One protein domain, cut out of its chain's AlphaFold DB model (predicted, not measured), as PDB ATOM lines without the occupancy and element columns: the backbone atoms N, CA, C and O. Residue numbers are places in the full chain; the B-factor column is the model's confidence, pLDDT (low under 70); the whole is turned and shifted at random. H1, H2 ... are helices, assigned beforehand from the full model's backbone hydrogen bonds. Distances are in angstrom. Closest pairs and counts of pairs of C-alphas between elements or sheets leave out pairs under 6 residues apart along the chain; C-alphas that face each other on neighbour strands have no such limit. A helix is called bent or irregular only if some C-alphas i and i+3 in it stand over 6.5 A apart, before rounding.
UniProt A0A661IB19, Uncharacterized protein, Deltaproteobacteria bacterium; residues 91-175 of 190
ATOM      1  N   PHE A  91      18.582  19.552 -49.578       98.69
ATOM      2  CA  PHE A  91      19.843  19.990 -50.191       98.69
ATOM      3  C   PHE A  91      19.975  19.579 -51.659       98.69
ATOM      4  O   PHE A  91      20.297  20.409 -52.499       98.69
ATOM      5  N   GLU A  92      19.671  18.327 -51.997       98.38
ATOM      6  CA  GLU A  92      19.796  17.822 -53.373       98.38
ATOM      7  C   GLU A  92      18.843  18.502 -54.372       98.38
ATOM      8  O   GLU A  92      19.077  18.439 -55.577       98.38
ATOM      9  N   ILE A  93      17.786  19.164 -53.888       98.56
ATOM     10  CA  ILE A  93      16.795  19.864 -54.711       98.56
ATOM     11  C   ILE A  93      17.207  21.319 -54.943       98.56
ATOM     12  O   ILE A  93      17.112  21.812 -56.067       98.56
ATOM     13  N   TRP A  94      17.636  22.025 -53.891       98.56
ATOM     14  CA  TRP A  94      17.985  23.442 -54.015       98.56
ATOM     15  C   TRP A  94      19.450  23.701 -54.329       98.56
ATOM     16  O   TRP A  94      19.781  24.821 -54.699       98.56
ATOM     17  N   TRP A  95      20.352  22.738 -54.165       98.44
ATOM     18  CA  TRP A  95      21.773  23.006 -54.340       98.44
ATOM     19  C   TRP A  95      22.110  23.418 -55.781       98.44
ATOM     20  O   TRP A  95      22.005  22.625 -56.716       98.44
ATOM     21  N   ASP A  96      22.580  24.656 -55.946       98.12
ATOM     22  CA  ASP A  96      23.157  25.162 -57.190       98.12
ATOM     23  C   ASP A  96      24.453  25.934 -56.871       98.12
ATOM     24  O   ASP A  96      24.394  27.052 -56.339       98.12
ATOM     25  N   PRO A  97      25.637  25.378 -57.198       96.75
ATOM     26  CA  PRO A  97      26.914  26.015 -56.892       96.75
ATOM     27  C   PRO A  97      27.134  27.329 -57.653       96.75
ATOM     28  O   PRO A  97      27.998  28.109 -57.268       96.75
ATOM     29  N   ASN A  98      26.386  27.600 -58.728       96.62
ATOM     30  CA  ASN A  98      26.509  28.857 -59.472       96.62
ATOM     31  C   ASN A  98      25.622  29.968 -58.905       96.62
ATOM     32  O   ASN A  98      25.828  31.134 -59.241       96.62
ATOM     33  N   LYS A  99      24.624  29.618 -58.084       97.25
ATOM     34  CA  LYS A  99      23.684  30.579 -57.498       97.25
ATOM     35  C   LYS A  99      23.911  30.817 -56.010       97.25
ATOM     36  O   LYS A  99      23.562  31.886 -55.521       97.25
ATOM     37  N   PHE A 100      24.479  29.851 -55.292       97.06
ATOM     38  CA  PHE A 100      24.703  29.971 -53.855       97.06
ATOM     39  C   PHE A 100      25.607  31.165 -53.495       97.06
ATOM     40  O   PHE A 100      26.702  31.321 -54.038       97.06
ATOM     41  N   ASP A 101      25.185  31.978 -52.523       95.31
ATOM     42  CA  ASP A 101      25.998  33.060 -51.972       95.31
ATOM     43  C   ASP A 101      27.073  32.529 -51.005       95.31
ATOM     44  O   ASP A 101      26.856  32.313 -49.805       95.31
ATOM     45  N   TYR A 102      28.286  32.366 -51.531       93.62
ATOM     46  CA  TYR A 102      29.448  31.916 -50.765       93.62
ATOM     47  C   TYR A 102      29.954  32.914 -49.713       93.62
ATOM     48  O   TYR A 102      30.785  32.525 -48.890       93.62
ATOM     49  N   TYR A 103      29.437  34.149 -49.638       91.50
ATOM     50  CA  TYR A 103      29.725  35.031 -48.497       91.50
ATOM     51  C   TYR A 103      29.314  34.376 -47.166       91.50
ATOM     52  O   TYR A 103      29.958  34.566 -46.133       91.50
ATOM     53  N   ASN A 104      28.292  33.521 -47.213       92.12
ATOM     54  CA  ASN A 104      27.736  32.813 -46.069       92.12
ATOM     55  C   ASN A 104      28.049  31.302 -46.089       92.12
ATOM     56  O   ASN A 104      27.269  30.492 -45.579       92.12
ATOM     57  N   ILE A 105      29.212  30.904 -46.624       94.62
ATOM     58  CA  ILE A 105      29.655  29.497 -46.751       94.62
ATOM     59  C   ILE A 105      29.631  28.703 -45.438       94.62
ATOM     60  O   ILE A 105      29.464  27.486 -45.428       94.62
ATOM     61  N   ASN A 106      29.734  29.401 -44.309       95.38
ATOM     62  CA  ASN A 106      29.605  28.825 -42.977       95.38
ATOM     63  C   ASN A 106      28.288  28.071 -42.757       95.38
ATOM     64  O   ASN A 106      28.260  27.123 -41.975       95.38
ATOM     65  N   SER A 107      27.214  28.471 -43.436       97.19
ATOM     66  CA  SER A 107      25.940  27.755 -43.378       97.19
ATOM     67  C   SER A 107      26.054  26.342 -43.964       97.19
ATOM     68  O   SER A 107      25.590  25.398 -43.331       97.19
ATOM     69  N   LEU A 108      26.767  26.163 -45.082       97.94
ATOM     70  CA  LEU A 108      27.037  24.843 -45.664       97.94
ATOM     71  C   LEU A 108      27.916  23.989 -44.749       97.94
ATOM     72  O   LEU A 108      27.629  22.812 -44.539       97.94
ATOM     73  N   ILE A 109      28.953  24.597 -44.160       97.38
ATOM     74  CA  ILE A 109      29.869  23.913 -43.238       97.38
ATOM     75  C   ILE A 109      29.120  23.373 -42.019       97.38
ATOM     76  O   ILE A 109      29.382  22.256 -41.595       97.38
ATOM     77  N   ILE A 110      28.203  24.153 -41.445       97.88
ATOM     78  CA  ILE A 110      27.493  23.760 -40.223       97.88
ATOM     79  C   ILE A 110      26.348  22.804 -40.552       97.88
ATOM     80  O   ILE A 110      26.284  21.701 -40.007       97.88
ATOM     81  N   TYR A 111      25.448  23.223 -41.440       98.50
ATOM     82  CA  TYR A 111      24.137  22.597 -41.612       98.50
ATOM     83  C   TYR A 111      24.074  21.593 -42.767       98.50
ATOM     84  O   TYR A 111      23.166  20.765 -42.803       98.50
ATOM     85  N   CYS A 112      25.044  21.624 -43.685       98.25
ATOM     86  CA  CYS A 112      25.105  20.736 -44.849       98.25
ATOM     87  C   CYS A 112      26.393  19.897 -44.883       98.25
ATOM     88  O   CYS A 112      26.805  19.435 -45.948       98.25
ATOM     89  N   ASN A 113      27.046  19.665 -43.739       97.62
ATOM     90  CA  ASN A 113      28.304  18.905 -43.684       97.62
ATOM     91  C   ASN A 113      28.165  17.446 -44.163       97.62
ATOM     92  O   ASN A 113      29.155  16.830 -44.562       97.62
ATOM     93  N   GLN A 114      26.961  16.864 -44.155       97.81
ATOM     94  CA  GLN A 114      26.744  15.542 -44.745       97.81
ATOM     95  C   GLN A 114      26.889  15.536 -46.275       97.81
ATOM     96  O   GLN A 114      27.259  14.504 -46.823       97.81
ATOM     97  N   TYR A 115      26.701  16.682 -46.933       98.25
ATOM     98  CA  TYR A 115      26.803  16.858 -48.386       98.25
ATOM     99  C   TYR A 115      28.137  17.472 -48.827       98.25
ATOM    100  O   TYR A 115      28.224  18.064 -49.901       98.25
ATOM    101  N   PHE A 116      29.179  17.358 -47.998       97.62
ATOM    102  CA  PHE A 116      30.484  17.982 -48.228       97.62
ATOM    103  C   PHE A 116      31.023  17.757 -49.642       97.62
ATOM    104  O   PHE A 116      31.392  18.717 -50.304       97.62
ATOM    105  N   ASP A 117      30.979  16.522 -50.147       97.38
ATOM    106  CA  ASP A 117      31.492  16.185 -51.482       97.38
ATOM    107  C   ASP A 117      30.742  16.900 -52.623       97.38
ATOM    108  O   ASP A 117      31.266  17.021 -53.727       97.38
ATOM    109  N   SER A 118      29.518  17.383 -52.375       97.56
ATOM    110  CA  SER A 118      28.701  18.097 -53.367       97.56
ATOM    111  C   SER A 118      28.979  19.597 -53.411       97.56
ATOM    112  O   SER A 118      28.922  20.195 -54.487       97.56
ATOM    113  N   TRP A 119      29.246  20.224 -52.259       96.94
ATOM    114  CA  TRP A 119      29.452  21.675 -52.189       96.94
ATOM    115  C   TRP A 119      30.905  22.101 -52.028       96.94
ATOM    116  O   TRP A 119      31.226  23.267 -52.284       96.94
ATOM    117  N   TRP A 120      31.783  21.201 -51.589       96.44
ATOM    118  CA  TRP A 120      33.177  21.531 -51.363       96.44
ATOM    119  C   TRP A 120      33.864  21.892 -52.676       96.44
ATOM    120  O   TRP A 120      33.963  21.104 -53.613       96.44
ATOM    121  N   ASN A 121      34.380  23.113 -52.717       94.25
ATOM    122  CA  ASN A 121      35.269  23.574 -53.760       94.25
ATOM    123  C   ASN A 121      36.175  24.636 -53.152       94.25
ATOM    124  O   ASN A 121      35.731  25.735 -52.824       94.25
ATOM    125  N   VAL A 122      37.455  24.317 -53.024       91.88
ATOM    126  CA  VAL A 122      38.461  25.202 -52.433       91.88
ATOM    127  C   VAL A 122      38.630  26.546 -53.181       91.88
ATOM    128  O   VAL A 122      39.092  27.518 -52.587       91.88
ATOM    129  N   ASP A 123      38.206  26.679 -54.447       89.75
ATOM    130  CA  ASP A 123      38.144  27.986 -55.132       89.75
ATOM    131  C   ASP A 123      36.956  28.856 -54.700       89.75
ATOM    132  O   ASP A 123      36.968  30.053 -54.960       89.75
ATOM    133  N   ASN A 124      35.964  28.323 -53.990       88.12
ATOM    134  CA  ASN A 124      34.930  29.149 -53.353       88.12
ATOM    135  C   ASN A 124      35.407  29.724 -52.009       88.12
ATOM    136  O   ASN A 124      34.766  30.583 -51.412       88.12
ATOM    137  N   PHE A 125      36.582  29.291 -51.557       80.94
ATOM    138  CA  PHE A 125      37.204  29.638 -50.285       80.94
ATOM    139  C   PHE A 125      38.361  30.647 -50.443       80.94
ATOM    140  O   PHE A 125      39.285  30.708 -49.629       80.94
ATOM    141  N   LEU A 126      38.321  31.481 -51.490       67.94
ATOM    142  CA  LEU A 126      39.381  32.458 -51.804       67.94
ATOM    143  C   LEU A 126      39.611  33.492 -50.695       67.94
ATOM    144  O   LEU A 126      40.705  34.042 -50.596       67.94
ATOM    145  N   VAL A 127      38.617  33.723 -49.836       70.19
ATOM    146  CA  VAL A 127      38.748  34.539 -48.625       70.19
ATOM    147  C   VAL A 127      38.329  33.707 -47.417       70.19
ATOM    148  O   VAL A 127      37.340  33.988 -46.751       70.19
ATOM    149  N   ILE A 128      39.093  32.654 -47.122       70.31
ATOM    150  CA  ILE A 128      38.971  31.975 -45.833       70.31
ATOM    151  C   ILE A 128      39.358  32.949 -44.728       70.31
ATOM    152  O   ILE A 128      40.532  33.309 -44.543       70.31
ATOM    153  N   SER A 129      38.346  33.335 -43.964       84.75
ATOM    154  CA  SER A 129      38.543  33.852 -42.625       84.75
ATOM    155  C   SER A 129      39.012  32.722 -41.709       84.75
ATOM    156  O   SER A 129      38.740  31.540 -41.936       84.75
ATOM    157  N   PHE A 130      39.702  33.091 -40.637       86.12
ATOM    158  CA  PHE A 130      40.051  32.156 -39.570       86.12
ATOM    159  C   PHE A 130      38.816  31.403 -39.032       86.12
ATOM    160  O   PHE A 130      38.905  30.215 -38.733       86.12
ATOM    161  N   ASP A 131      37.659  32.070 -38.989       88.88
ATOM    162  CA  ASP A 131      36.379  31.490 -38.568       88.88
ATOM    163  C   ASP A 131      35.937  30.333 -39.479       88.88
ATOM    164  O   ASP A 131      35.506  29.295 -38.981       88.88
ATOM    165  N   ASN A 132      36.126  30.443 -40.802       91.06
ATOM    166  CA  ASN A 132      35.785  29.348 -41.718       91.06
ATOM    167  C   ASN A 132      36.643  28.099 -41.454       91.06
ATOM    168  O   ASN A 132      36.118  26.988 -41.472       91.06
ATOM    169  N   LEU A 133      37.949  28.264 -41.185       90.69
ATOM    170  CA  LEU A 133      38.826  27.131 -40.842       90.69
ATOM    171  C   LEU A 133      38.377  26.464 -39.553       90.69
ATOM    172  O   LEU A 133      38.298  25.240 -39.508       90.69
ATOM    173  N   LEU A 134      38.079  27.255 -38.521       91.25
ATOM    174  CA  LEU A 134      37.634  26.720 -37.240       91.25
ATOM    175  C   LEU A 134      36.353  25.892 -37.410       91.25
ATOM    176  O   LEU A 134      36.302  24.754 -36.954       91.25
ATOM    177  N   ARG A 135      35.375  26.393 -38.172       94.94
ATOM    178  CA  ARG A 135      34.144  25.642 -38.451       94.94
ATOM    179  C   ARG A 135      34.384  24.384 -39.287       94.94
ATOM    180  O   ARG A 135      33.704  23.386 -39.066       94.94
ATOM    181  N   LEU A 136      35.342  24.383 -40.220       95.12
ATOM    182  CA  LEU A 136      35.729  23.160 -40.943       95.12
ATOM    183  C   LEU A 136      36.311  22.107 -39.997       95.12
ATOM    184  O   LEU A 136      35.997  20.927 -40.140       95.12
ATOM    185  N   PHE A 137      37.117  22.516 -39.015       93.38
ATOM    186  CA  PHE A 137      37.584  21.605 -37.969       93.38
ATOM    187  C   PHE A 137      36.425  21.057 -37.135       93.38
ATOM    188  O   PHE A 137      36.368  19.855 -36.907       93.38
ATOM    189  N   GLU A 138      35.499  21.916 -36.711       95.56
ATOM    190  CA  GLU A 138      34.393  21.535 -35.825       95.56
ATOM    191  C   GLU A 138      33.354  20.639 -36.513       95.56
ATOM    192  O   GLU A 138      32.892  19.663 -35.926       95.56
ATOM    193  N   HIS A 139      32.996  20.940 -37.763       97.38
ATOM    194  CA  HIS A 139      31.862  20.303 -38.441       97.38
ATOM    195  C   HIS A 139      32.259  19.377 -39.597       97.38
ATOM    196  O   HIS A 139      31.464  18.539 -40.017       97.38
ATOM    197  N   CYS A 140      33.478  19.506 -40.126       96.00
ATOM    198  CA  CYS A 140      33.953  18.772 -41.304       96.00
ATOM    199  C   CYS A 140      35.251  17.986 -41.029       96.00
ATOM    200  O   CYS A 140      36.010  17.696 -41.958       96.00
ATOM    201  N   SER A 141      35.510  17.594 -39.775       94.94
ATOM    202  CA  SER A 141      36.708  16.829 -39.387       94.94
ATOM    203  C   SER A 141      36.833  15.482 -40.112       94.94
ATOM    204  O   SER A 141      37.938  15.068 -40.460       94.94
ATOM    205  N   LYS A 142      35.712  14.823 -40.441       96.00
ATOM    206  CA  LYS A 142      35.709  13.584 -41.249       96.00
ATOM    207  C   LYS A 142      36.328  13.755 -42.644       96.00
ATOM    208  O   LYS A 142      36.813  12.776 -43.202       96.00
ATOM    209  N   TYR A 143      36.350  14.979 -43.173       95.94
ATOM    210  CA  TYR A 143      36.931  15.327 -44.473       95.94
ATOM    211  C   TYR A 143      38.272  16.059 -44.349       95.94
ATOM    212  O   TYR A 143      38.750  16.615 -45.337       95.94
ATOM    213  N   PHE A 144      38.885  16.055 -43.157       94.44
ATOM    214  CA  PHE A 144      40.122  16.782 -42.862       94.44
ATOM    215  C   PHE A 144      41.208  16.562 -43.916       94.44
ATOM    216  O   PHE A 144      41.743  17.526 -44.453       94.44
ATOM    217  N   ASP A 145      41.477  15.301 -44.265       93.12
ATOM    218  CA  ASP A 145      42.530  14.941 -45.218       93.12
ATOM    219  C   ASP A 145      42.317  15.586 -46.606       93.12
ATOM    220  O   ASP A 145      43.292  15.897 -47.289       93.12
ATOM    221  N   ILE A 146      41.063  15.825 -47.010       94.88
ATOM    222  CA  ILE A 146      40.708  16.419 -48.306       94.88
ATOM    223  C   ILE A 146      40.896  17.933 -48.250       94.88
ATOM    224  O   ILE A 146      41.779  18.476 -48.917       94.88
ATOM    225  N   TRP A 147      40.106  18.624 -47.420       94.81
ATOM    226  CA  TRP A 147      40.125  20.085 -47.431       94.81
ATOM    227  C   TRP A 147      41.459  20.651 -46.967       94.81
ATOM    228  O   TRP A 147      41.903  21.671 -47.490       94.81
ATOM    229  N   PHE A 148      42.125  20.010 -46.006       93.31
ATOM    230  CA  PHE A 148      43.398  20.510 -45.500       93.31
ATOM    231  C   PHE A 148      44.480  20.449 -46.579       93.31
ATOM    232  O   PHE A 148      45.213  21.422 -46.764       93.31
ATOM    233  N   SER A 149      44.547  19.341 -47.322       93.00
ATOM    234  CA  SER A 149      45.521  19.158 -48.401       93.00
ATOM    235  C   SER A 149      45.306  20.173 -49.523       93.00
ATOM    236  O   SER A 149      46.245  20.862 -49.921       93.00
ATOM    237  N   GLU A 150      44.062  20.355 -49.970       94.06
ATOM    238  CA  GLU A 150      43.740  21.325 -51.020       94.06
ATOM    239  C   GLU A 150      44.023  22.774 -50.595       94.06
ATOM    240  O   GLU A 150      44.516  23.588 -51.385       94.06
ATOM    241  N   LEU A 151      43.760  23.110 -49.327       92.00
ATOM    242  CA  LEU A 151      44.098  24.419 -48.774       92.00
ATOM    243  C   LEU A 151      45.603  24.639 -48.652       92.00
ATOM    244  O   LEU A 151      46.073  25.753 -48.887       92.00
ATOM    245  N   LEU A 152      46.364  23.600 -48.311       91.19
ATOM    246  CA  LEU A 152      47.820  23.667 -48.239       91.19
ATOM    247  C   LEU A 152      48.434  23.923 -49.623       91.19
ATOM    248  O   LEU A 152      49.317  24.776 -49.757       91.19
ATOM    249  N   GLU A 153      47.925  23.257 -50.662       92.12
ATOM    250  CA  GLU A 153      48.333  23.475 -52.056       92.12
ATOM    251  C   GLU A 153      48.026  24.901 -52.533       92.12
ATOM    252  O   GLU A 153      48.806  25.509 -53.271       92.12
ATOM    253  N   ARG A 154      46.911  25.477 -52.069       89.56
ATOM    254  CA  ARG A 154      46.433  26.812 -52.468       89.56
ATOM    255  C   ARG A 154      46.720  27.892 -51.437       89.56
ATOM    256  O   ARG A 154      46.172  28.993 -51.526       89.56
ATOM    257  N   GLN A 155      47.629  27.626 -50.500       88.69
ATOM    258  CA  GLN A 155      47.881  28.514 -49.371       88.69
ATOM    259  C   GLN A 155      48.253  29.936 -49.796       88.69
ATOM    260  O   GLN A 155      47.984  30.867 -49.053       88.69
ATOM    261  N   SER A 156      48.826  30.138 -50.990       88.25
ATOM    262  CA  SER A 156      49.179  31.461 -51.522       88.25
ATOM    263  C   SER A 156      47.986  32.420 -51.595       88.25
ATOM    264  O   SER A 156      48.171  33.611 -51.326       88.25
ATOM    265  N   LYS A 157      46.783  31.896 -51.865       84.62
ATOM    266  CA  LYS A 157      45.525  32.650 -51.978       84.62
ATOM    267  C   LYS A 157      44.910  33.020 -50.622       84.62
ATOM    268  O   LYS A 157      44.040  33.877 -50.565       84.62
ATOM    269  N   LEU A 158      45.369  32.411 -49.529       83.75
ATOM    270  CA  LEU A 158      44.786  32.609 -48.203       83.75
ATOM    271  C   LEU A 158      45.264  33.902 -47.531       83.75
ATOM    272  O   LEU A 158      46.356  34.419 -47.808       83.75
ATOM    273  N   SER A 159      44.471  34.386 -46.571       85.88
ATOM    274  CA  SER A 159      44.887  35.461 -45.668       85.88
ATOM    275  C   SER A 159      46.100  35.041 -44.823       85.88
ATOM    276  O   SER A 159      46.377  33.855 -44.621       85.88
ATOM    277  N   ASN A 160      46.861  36.019 -44.324       88.56
ATOM    278  CA  ASN A 160      48.080  35.748 -43.554       88.56
ATOM    279  C   ASN A 160      47.814  34.941 -42.278       88.56
ATOM    280  O   ASN A 160      48.640  34.106 -41.911       88.56
ATOM    281  N   ASP A 161      46.684  35.163 -41.613       87.19
ATOM    282  CA  ASP A 161      46.354  34.433 -40.388       87.19
ATOM    283  C   ASP A 161      45.928  32.994 -40.688       87.19
ATOM    284  O   ASP A 161      46.404  32.072 -40.025       87.19
ATOM    285  N   SER A 162      45.175  32.774 -41.769       86.25
ATOM    286  CA  SER A 162      44.864  31.432 -42.275       86.25
ATOM    287  C   SER A 162      46.131  30.657 -42.667       86.25
ATOM    288  O   SER A 162      46.283  29.497 -42.289       86.25
ATOM    289  N   LYS A 163      47.106  31.309 -43.325       89.06
ATOM    290  CA  LYS A 163      48.427  30.718 -43.631       89.06
ATOM    291  C   LYS A 163      49.184  30.299 -42.369       89.06
ATOM    292  O   LYS A 163      49.749  29.207 -42.323       89.06
ATOM    293  N   LYS A 164      49.218  31.161 -41.343       90.12
ATOM    294  CA  LYS A 164      49.866  30.842 -40.058       90.12
ATOM    295  C   LYS A 164      49.207  29.630 -39.405       90.12
ATOM    296  O   LYS A 164      49.929  28.742 -38.960       90.12
ATOM    297  N   LEU A 165      47.873  29.578 -39.384       86.38
ATOM    298  CA  LEU A 165      47.139  28.459 -38.797       86.38
ATOM    299  C   LEU A 165      47.427  27.150 -39.533       86.38
ATOM    300  O   LEU A 165      47.814  26.178 -38.886       86.38
ATOM    301  N   LEU A 166      47.315  27.129 -40.866       88.06
ATOM    302  CA  LEU A 166      47.619  25.931 -41.655       88.06
ATOM    303  C   LEU A 166      49.042  25.438 -41.403       88.06
ATOM    304  O   LEU A 166      49.245  24.250 -41.190       88.06
ATOM    305  N   LYS A 167      50.020  26.348 -41.332       90.12
ATOM    306  CA  LYS A 167      51.405  25.994 -41.004       90.12
ATOM    307  C   LYS A 167      51.544  25.414 -39.593       90.12
ATOM    308  O   LYS A 167      52.314  24.481 -39.392       90.12
ATOM    309  N   CYS A 168      50.829  25.952 -38.605       88.94
ATOM    310  CA  CYS A 168      50.822  25.405 -37.247       88.94
ATOM    311  C   CYS A 168      50.238  23.987 -37.209       88.94
ATOM    312  O   CYS A 168      50.817  23.116 -36.562       88.94
ATOM    313  N   VAL A 169      49.130  23.758 -37.919       88.12
ATOM    314  CA  VAL A 169      48.485  22.444 -38.029       88.12
ATOM    315  C   VAL A 169      49.402  21.460 -38.755       88.12
ATOM    316  O   VAL A 169      49.652  20.377 -38.239       88.12
ATOM    317  N   ASP A 170      49.991  21.863 -39.881       88.56
ATOM    318  CA  ASP A 170      50.932  21.051 -40.657       88.56
ATOM    319  C   ASP A 170      52.142  20.618 -39.811       88.56
ATOM    320  O   ASP A 170      52.474  19.435 -39.733       88.56
ATOM    321  N   ILE A 171      52.748  21.554 -39.071       87.69
ATOM    322  CA  ILE A 171      53.842  21.254 -38.137       87.69
ATOM    323  C   ILE A 171      53.379  20.299 -37.033       87.69
ATOM    324  O   ILE A 171      54.137  19.405 -36.656       87.69
ATOM    325  N   ALA A 172      52.179  20.487 -36.481       85.62
ATOM    326  CA  ALA A 172      51.656  19.635 -35.417       85.62
ATOM    327  C   ALA A 172      51.423  18.193 -35.898       85.62
ATOM    328  O   ALA A 172      51.773  17.255 -35.179       85.62
ATOM    329  N   LEU A 173      50.905  18.026 -37.117       82.88
ATOM    330  CA  LEU A 173      50.660  16.726 -37.744       82.88
ATOM    331  C   LEU A 173      51.959  16.020 -38.151       82.88
ATOM    332  O   LEU A 173      52.093  14.816 -37.935       82.88
ATOM    333  N   ASN A 174      52.937  16.767 -38.669       82.75
ATOM    334  CA  ASN A 174      54.218  16.232 -39.142       82.75
ATOM    335  C   ASN A 174      55.321  16.199 -38.071       82.75
ATOM    336  O   ASN A 174      56.457  15.799 -38.346       82.75
ATOM    337  N   ARG A 175      55.026  16.604 -36.828       75.00
ATOM    338  CA  ARG A 175      56.014  16.586 -35.744       75.00
ATOM    339  C   ARG A 175      56.471  15.145 -35.489       75.00
ATOM    340  O   ARG A 175      55.631  14.295 -35.181       75.00
TER     341      ARG A 175
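Overview. This is residues 91 to 175 of the 190 residues of an uncharacterized protein of Deltaproteobacteria bacterium (UniProt A0A661IB19). The chain winds in a few stacked turns along the longest axis, from short H1 at one end to long H7 at the other. H2, H5 and H7 follow one another along one side, H2 and H5 side by side and H7 splaying away from H5 after meeting it at their ends; H3 and H6 lie along the opposite side, with short H4 between the turns. The printed part has 85 residues with seven named helices, H1 to H7 in order, and no named strand; the class is all helix. The whole is compact, with a radius of gyration of the C-alphas of 12.8 A, and elongated, spanning 43 by 23 by 19 A.

Along the chain. H1 is residues 91 to 94, beginning at C-alpha 91 at (19.843, 19.990, -50.191). H2 is residues 106 to 111, 8.4 A long, and H3 is residues 113 to 119, 9.0 A long. H4 is residues 122 to 125. H5, residues 130 to 139, is 14.5 A long and begins at C-alpha 130 at (40.051, 32.156, -39.570). H6, residues 141 to 153, is 18.4 A long. H7, residues 160 to 174, is 20.9 A long and ends at C-alpha 174 at (54.218, 16.232, -39.142). H3 and H6 are irregular: C-alphas 114 and 117 are 8.3 A apart, and C-alphas 142 and 145 are 8.0 A apart.

Arrangement. H1 is close to H3 but not clearly touching, the closest C-alphas, of Phe 91 and Tyr 115, being 7.8 A apart. H2 and H5 touch at a shallow tilt of 14 degrees, the same way, closest at the C-alphas of Ile 110 and His 139, 5.8 A. H4 and H6 only just touch, with 3 pairs of C-alphas within 8 A, through residues 147 to 151 of H6 alone; the closest are Val 122 and Glu 150, 6.7 A. H5 and H6 are close but not clearly touching, opposite ways at a shallow tilt of 34 degrees, only just short of steep; the C-alphas of Phe 137 and Phe 144 are closest, 7.3 A. H5 and H7 only just touch, with 3 such pairs, and only at their ends, through residues 161 to 162 of H7 alone; the C-alphas of Phe 130 and Ser 162 are closest, 5.6 A, at a steep tilt of 41 degrees, the same way. H1 and H7, for instance, are apart. In H2, H5 and H7 every O i to N i+4 pair is within hydrogen-bond range; in H6 6 of 9 are, in H3 1 of 3 beside 3 of 4 O i to N i+3 pairs, and H1 and H4 are too short for an O i to N i+4 pair.

Size, cuts and confidence. The two C-alphas farthest apart, of Ile 93 and Arg 175, are 43.7 A from each other. The printed part has no cut. The link from H1 to H2, 11 residues, is long. The mean pLDDT of the printed part is 91.7, and residue 126 is under 70.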